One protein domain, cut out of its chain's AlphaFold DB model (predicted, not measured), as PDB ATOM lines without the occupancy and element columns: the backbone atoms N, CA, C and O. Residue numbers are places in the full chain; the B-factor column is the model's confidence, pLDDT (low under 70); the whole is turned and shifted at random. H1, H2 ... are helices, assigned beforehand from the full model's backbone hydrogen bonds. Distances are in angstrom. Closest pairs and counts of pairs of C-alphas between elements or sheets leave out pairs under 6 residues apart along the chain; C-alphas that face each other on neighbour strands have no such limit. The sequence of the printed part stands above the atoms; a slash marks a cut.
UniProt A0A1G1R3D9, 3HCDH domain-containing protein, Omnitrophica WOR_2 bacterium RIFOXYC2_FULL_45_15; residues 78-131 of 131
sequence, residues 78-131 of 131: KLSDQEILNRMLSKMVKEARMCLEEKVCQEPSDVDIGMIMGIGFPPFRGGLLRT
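This is residues 78 to 131 of the 131 residues of the protein "3HCDH domain-containing protein" of Omnitrophica WOR_2 bacterium RIFOXYC2_FULL_45_15 (UniProt A0A1G1R3D9). One long helix, H1, makes the longest axis, and the shorter H2 folds back at a slant to make a loose V with it; the end stretch, residues 120 to 131, returns into the opening of the V. Residues 78 to 88 stick out from the body. The printed part has 54 residues with two named helices, H1 then H2, and no named strand: all helix. It is only just compact, close to loose, with a radius of gyration of the C-alphas of 11.9 A and spans of 39 by 24 by 16 A.

H1, residues 81 to 101, runs 30.4 A from C-alpha 81 at (153.426, 196.894, 135.365). H2, residues 108 to 119, runs 15.9 A to C-alpha 119 at (137.428, 197.217, 149.347).

H1 and H2 are close but not clearly touching; their closest C-alphas, of Ala 96 and Val 111, are 7.0 A apart. They run opposite ways at a steep tilt of 55 degrees. Every O i to N i+4 pair is within hydrogen-bond range in H2, and 16 of 17 in H1.

The C-alphas farthest apart, of Lys 78 and Gln 106, are 39.5 A apart. The printed part has no cut, and the link from H1 to H2 is short. Only residue 131 has a pLDDT under 70.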
ATOM      1  N   LYS A  78     162.929 201.122 137.136       78.44
ATOM      2  CA  LYS A  78     161.967 200.836 136.072       78.44
ATOM      3  C   LYS A  78     161.347 199.482 136.388       78.44
ATOM      4  O   LYS A  78     161.920 198.451 136.062       78.44
ATOM      5  N   LEU A  79     160.228 199.514 137.094       84.75
ATOM      6  CA  LEU A  79     159.413 198.346 137.377       84.75
ATOM      7  C   LEU A  79     158.434 198.181 136.224       84.75
ATOM      8  O   LEU A  79     157.819 199.152 135.785       84.75
ATOM      9  N   SER A  80     158.295 196.955 135.749       92.31
ATOM     10  CA  SER A  80     157.205 196.583 134.862       92.31
ATOM     11  C   SER A  80     155.861 196.679 135.588       92.31
ATOM     12  O   SER A  80     155.774 196.548 136.814       92.31
ATOM     13  N   ASP A  81     154.787 196.845 134.822       90.69
ATOM     14  CA  ASP A  81     153.426 196.894 135.365       90.69
ATOM     15  C   ASP A  81     153.082 195.628 136.167       90.69
ATOM     16  O   ASP A  81     152.418 195.699 137.204       90.69
ATOM     17  N   GLN A  82     153.591 194.468 135.734       91.00
ATOM     18  CA  GLN A  82     153.423 193.198 136.443       91.00
ATOM     19  C   GLN A  82     154.146 193.188 137.791       91.00
ATOM     20  O   GLN A  82     153.580 192.739 138.784       91.00
ATOM     21  N   GLU A  83     155.369 193.714 137.871       91.81
ATOM     22  CA  GLU A  83     156.093 193.806 139.143       91.81
ATOM     23  C   GLU A  83     155.407 194.762 140.117       91.81
ATOM     24  O   GLU A  83     155.334 194.472 141.313       91.81
ATOM     25  N   ILE A  84     154.879 195.883 139.621       90.75
ATOM     26  CA  ILE A  84     154.107 196.833 140.431       90.75
ATOM     27  C   ILE A  84     152.864 196.138 140.994       90.75
ATOM     28  O   ILE A  84     152.631 196.180 142.206       90.75
ATOM     29  N   LEU A  85     152.105 195.447 140.138       90.62
ATOM     30  CA  LEU A  85     150.919 194.697 140.539       90.62
ATOM     31  C   LEU A  85     151.258 193.619 141.578       90.62
ATOM     32  O   LEU A  85     150.644 193.583 142.645       90.62
ATOM     33  N   ASN A  86     152.269 192.794 141.310       91.44
ATOM     34  CA  ASN A  86     152.686 191.706 142.193       91.44
ATOM     35  C   ASN A  86     153.174 192.226 143.547       91.44
ATOM     36  O   ASN A  86     152.854 191.643 144.581       91.44
ATOM     37  N   ARG A  87     153.898 193.352 143.589       91.12
ATOM     38  CA  ARG A  87     154.325 193.979 144.853       91.12
ATOM     39  C   ARG A  87     153.152 194.463 145.696       91.12
ATOM     40  O   ARG A  87     153.214 194.365 146.918       91.12
ATOM     41  N   MET A  88     152.101 194.987 145.068       90.06
ATOM     42  CA  MET A  88     150.902 195.422 145.786       90.06
ATOM     43  C   MET A  88     150.092 194.221 146.281       90.06
ATOM     44  O   MET A  88     149.798 194.135 147.473       90.06
ATOM     45  N   LEU A  89     149.795 193.266 145.396       91.50
ATOM     46  CA  LEU A  89     148.983 192.095 145.733       91.50
ATOM     47  C   LEU A  89     149.668 191.188 146.757       91.50
ATOM     48  O   LEU A  89     149.026 190.790 147.721       91.50
ATOM     49  N   SER A  90     150.970 190.920 146.620       91.75
ATOM     50  CA  SER A  90     151.702 190.059 147.565       91.75
ATOM     51  C   SER A  90     151.646 190.569 149.004       91.75
ATOM     52  O   SER A  90     151.509 189.772 149.930       91.75
ATOM     53  N   LYS A  91     151.693 191.892 149.210       90.75
ATOM     54  CA  LYS A  91     151.515 192.484 150.541       90.75
ATOM     55  C   LYS A  91     150.104 192.263 151.080       90.75
ATOM     56  O   LYS A  91     149.968 191.886 152.237       90.75
ATOM     57  N   MET A  92     149.079 192.458 150.251       91.50
ATOM     58  CA  MET A  92     147.689 192.231 150.661       91.50
ATOM     59  C   MET A  92     147.432 190.758 150.994       91.50
ATOM     60  O   MET A  92     146.864 190.467 152.039       91.50
ATOM     61  N   VAL A  93     147.898 189.831 150.150       93.38
ATOM     62  CA  VAL A  93     147.755 188.381 150.366       93.38
ATOM     63  C   VAL A  93     148.483 187.939 151.636       93.38
ATOM     64  O   VAL A  93     147.947 187.144 152.407       93.38
ATOM     65  N   LYS A  94     149.684 188.476 151.896       92.44
ATOM     66  CA  LYS A  94     150.427 188.175 153.124       92.44
ATOM     67  C   LYS A  94     149.646 188.594 154.371       92.44
ATOM     68  O   LYS A  94     149.510 187.782 155.276       92.44
ATOM     69  N   GLU A  95     149.116 189.815 154.407       92.00
ATOM     70  CA  GLU A  95     148.315 190.277 155.550       92.00
ATOM     71  C   GLU A  95     147.005 189.486 155.686       92.00
ATOM     72  O   GLU A  95     146.660 189.069 156.785       92.00
ATOM     73  N   ALA A  96     146.328 189.173 154.578       92.94
ATOM     74  CA  ALA A  96     145.127 188.337 154.578       92.94
ATOM     75  C   ALA A  96     145.372 186.941 155.175       92.94
ATOM     76  O   ALA A  96     144.565 186.442 155.958       92.94
ATOM     77  N   ARG A  97     146.514 186.323 154.854       92.00
ATOM     78  CA  ARG A  97     146.925 185.052 155.457       92.00
ATOM     79  C   ARG A  97     147.208 185.194 156.953       92.00
ATOM     80  O   ARG A  97     146.798 184.331 157.721       92.00
ATOM     81  N   MET A  98     147.867 186.273 157.372       91.62
ATOM     82  CA  MET A  98     148.129 186.522 158.794       91.62
ATOM     83  C   MET A  98     146.823 186.722 159.573       91.62
ATOM     84  O   MET A  98     146.695 186.170 160.657       91.62
ATOM     85  N   CYS A  99     145.809 187.380 158.999       92.62
ATOM     86  CA  CYS A  99     144.478 187.483 159.611       92.62
ATOM     87  C   CYS A  99     143.818 186.113 159.862       92.62
ATOM     88  O   CYS A  99     143.106 185.950 160.852       92.62
ATOM     89  N   LEU A 100     144.049 185.124 158.991       93.62
ATOM     90  CA  LEU A 100     143.574 183.751 159.203       93.62
ATOM     91  C   LEU A 100     144.377 183.035 160.296       93.62
ATOM     92  O   LEU A 100     143.800 182.376 161.157       93.62
ATOM     93  N   GLU A 101     145.705 183.181 160.289       93.38
ATOM     94  CA  GLU A 101     146.590 182.585 161.301       93.38
ATOM     95  C   GLU A 101     146.312 183.151 162.708       93.38
ATOM     96  O   GLU A 101     146.274 182.406 163.687       93.38
ATOM     97  N   GLU A 102     146.035 184.453 162.801       92.88
ATOM     98  CA  GLU A 102     145.667 185.171 164.029       92.88
ATOM     99  C   GLU A 102     144.190 184.965 164.429       92.88
ATOM    100  O   GLU A 102     143.751 185.487 165.453       92.88
ATOM    101  N   LYS A 103     143.424 184.177 163.657       93.81
ATOM    102  CA  LYS A 103     141.993 183.885 163.875       93.81
ATOM    103  C   LYS A 103     141.095 185.128 163.919       93.81
ATOM    104  O   LYS A 103     140.057 185.123 164.579       93.81
ATOM    105  N   VAL A 104     141.472 186.183 163.197       92.75
ATOM    106  CA  VAL A 104     140.608 187.349 162.949       92.75
ATOM    107  C   VAL A 104     139.444 186.956 162.036       92.75
ATOM    108  O   VAL A 104     138.317 187.405 162.236       92.75
ATOM    109  N   CYS A 105     139.706 186.080 161.062       92.12
ATOM    110  CA  CYS A 105     138.701 185.444 160.210       92.12
ATOM    111  C   CYS A 105     138.699 183.929 160.453       92.12
ATOM    112  O   CYS A 105     139.745 183.362 160.778       92.12
ATOM    113  N   GLN A 106     137.541 183.278 160.307       90.38
ATOM    114  CA  GLN A 106     137.427 181.833 160.539       90.38
ATOM    115  C   GLN A 106     137.782 181.044 159.283       90.38
ATOM    116  O   GLN A 106     138.527 180.067 159.360       90.38
ATOM    117  N   GLU A 107     137.296 181.498 158.128       93.62
ATOM    118  CA  GLU A 107     137.505 180.828 156.849       93.62
ATOM    119  C   GLU A 107     138.104 181.771 155.791       93.62
ATOM    120  O   GLU A 107     137.871 182.983 155.818       93.62
ATOM    121  N   PRO A 108     138.845 181.245 154.792       92.19
ATOM    122  CA  PRO A 108     139.327 182.050 153.664       92.19
ATOM    123  C   PRO A 108     138.203 182.750 152.880       92.19
ATOM    124  O   PRO A 108     138.400 183.847 152.358       92.19
ATOM    125  N   SER A 109     137.016 182.139 152.833       92.19
ATOM    126  CA  SER A 109     135.788 182.694 152.249       92.19
ATOM    127  C   SER A 109     135.381 184.021 152.885       92.19
ATOM    128  O   SER A 109     134.961 184.923 152.161       92.19
ATOM    129  N   ASP A 110     135.536 184.166 154.204       92.94
ATOM    130  CA  ASP A 110     135.189 185.398 154.923       92.94
ATOM    131  C   ASP A 110     136.042 186.569 154.432       92.94
ATOM    132  O   ASP A 110     135.543 187.670 154.183       92.94
ATOM    133  N   VAL A 111     137.338 186.308 154.237       93.25
ATOM    134  CA  VAL A 111     138.289 187.291 153.716       93.25
ATOM    135  C   VAL A 111     137.932 187.658 152.281       93.25
ATOM    136  O   VAL A 111     137.863 188.839 151.952       93.25
ATOM    137  N   ASP A 112     137.668 186.671 151.424       93.06
ATOM    138  CA  ASP A 112     137.339 186.912 150.018       93.06
ATOM    139  C   ASP A 112     136.056 187.743 149.860       93.06
ATOM    140  O   ASP A 112     136.045 188.735 149.123       93.06
ATOM    141  N   ILE A 113     134.997 187.395 150.596       92.88
ATOM    142  CA  ILE A 113     133.732 188.139 150.595       92.88
ATOM    143  C   ILE A 113     133.945 189.554 151.140       92.88
ATOM    144  O   ILE A 113     133.483 190.519 150.526       92.88
ATOM    145  N   GLY A 114     134.686 189.703 152.243       92.69
ATOM    146  CA  GLY A 114     135.010 191.007 152.825       92.69
ATOM    147  C   GLY A 114     135.823 191.897 151.880       92.69
ATOM    148  O   GLY A 114     135.565 193.094 151.767       92.69
ATOM    149  N   MET A 115     136.758 191.321 151.126       92.81
ATOM    150  CA  MET A 115     137.554 192.041 150.132       92.81
ATOM    151  C   MET A 115     136.711 192.500 148.939       92.81
ATOM    152  O   MET A 115     136.874 193.632 148.471       92.81
ATOM    153  N   ILE A 116     135.802 191.649 148.456       93.19
ATOM    154  CA  ILE A 116     134.901 191.967 147.341       93.19
ATOM    155  C   ILE A 116     133.895 193.047 147.752       93.19
ATOM    156  O   ILE A 116     133.763 194.049 147.053       93.19
ATOM    157  N   MET A 117     133.219 192.872 148.889       93.38
ATOM    158  CA  MET A 117     132.135 193.762 149.321       93.38
ATOM    159  C   MET A 117     132.632 195.030 150.025       93.38
ATOM    160  O   MET A 117     131.953 196.052 149.989       93.38
ATOM    161  N   GLY A 118     133.802 194.979 150.662       91.19
ATOM    162  CA  GLY A 118     134.377 196.102 151.401       91.19
ATOM    163  C   GLY A 118     135.270 196.984 150.533       91.19
ATOM    164  O   GLY A 118     134.939 198.130 150.243       91.19
ATOM    165  N   ILE A 119     136.423 196.454 150.116       88.31
ATOM    166  CA  ILE A 119     137.428 197.217 149.347       88.31
ATOM    167  C   ILE A 119     137.055 197.325 147.857       88.31
ATOM    168  O   ILE A 119     137.555 198.207 147.153       88.31
ATOM    169  N   GLY A 120     136.169 196.455 147.364       91.06
ATOM    170  CA  GLY A 120     135.804 196.396 145.950       91.06
ATOM    171  C   GLY A 120     136.796 195.581 145.121       91.06
ATOM    172  O   GLY A 120     137.125 195.965 143.994       91.06
ATOM    173  N   PHE A 121     137.325 194.484 145.679       91.88
ATOM    174  CA  PHE A 121     138.193 193.568 144.938       91.88
ATOM    175  C   PHE A 121     137.444 192.975 143.725       91.88
ATOM    176  O   PHE A 121     136.261 192.657 143.852       91.88
ATOM    177  N   PRO A 122     138.086 192.813 142.547       91.06
ATOM    178  CA  PRO A 122     137.401 192.380 141.329       91.06
ATOM    179  C   PRO A 122     136.690 191.017 141.478       91.06
ATOM    180  O   PRO A 122     137.374 189.996 141.592       91.06
ATOM    181  N   PRO A 123     135.341 190.950 141.400       89.69
ATOM    182  CA  PRO A 123     134.596 189.713 141.667       89.69
ATOM    183  C   PRO A 123     134.935 188.572 140.702       89.69
ATOM    184  O   PRO A 123     134.948 187.406 141.084       89.69
ATOM    185  N   PHE A 124     135.274 188.900 139.451       89.50
ATOM    186  CA  PHE A 124     135.640 187.916 138.428       89.50
ATOM    187  C   PHE A 124     136.975 187.200 138.700       89.50
ATOM    188  O   PHE A 124     137.313 186.266 137.980       89.50
ATOM    189  N   ARG A 125     137.740 187.619 139.719       87.12
ATOM    190  CA  ARG A 125     138.926 186.895 140.207       87.12
ATOM    191  C   ARG A 125     138.637 185.992 141.407       87.12
ATOM    192  O   ARG A 125     139.556 185.408 141.964       87.12
ATOM    193  N   GLY A 126     137.375 185.869 141.816       85.44
ATOM    194  CA  GLY A 126     136.928 184.968 142.878       85.44
ATOM    195  C   GLY A 126     137.216 185.448 144.303       85.44
ATOM    196  O   GLY A 126     136.396 185.193 145.176       85.44
ATOM    197  N   GLY A 127     138.331 186.142 144.542       86.75
ATOM    198  CA  GLY A 127     138.723 186.630 145.866       86.75
ATOM    199  C   GLY A 127     140.226 186.885 145.973       86.75
ATOM    200  O   GLY A 127     140.988 186.500 145.085       86.75
ATOM    201  N   LEU A 128     140.663 187.548 147.044       89.50
ATOM    202  CA  LEU A 128     142.078 187.865 147.258       89.50
ATOM    203  C   LEU A 128     142.912 186.601 147.513       89.50
ATOM    204  O   LEU A 128     144.033 186.523 147.027       89.50
ATOM    205  N   LEU A 129     142.375 185.628 148.253       88.12
ATOM    206  CA  LEU A 129     143.070 184.381 148.598       88.12
ATOM    207  C   LEU A 129     142.910 183.285 147.538       88.12
ATOM    208  O   LEU A 129     143.568 182.250 147.610       88.12
ATOM    209  N   ARG A 130     142.043 183.519 146.550       80.31
ATOM    210  CA  ARG A 130     141.840 182.656 145.378       80.31
ATOM    211  C   ARG A 130     142.678 183.070 144.164       80.31
ATOM    212  O   ARG A 130     142.654 182.351 143.167       80.31
ATOM    213  N   THR A 131     143.360 184.219 144.239       61.44
ATOM    214  CA  THR A 131     144.228 184.768 143.181       61.44
ATOM    215  C   THR A 131     145.667 184.307 143.373       61.44
ATOM    216  O   THR A 131     146.295 183.946 142.354       61.44
TER     217      THR A 131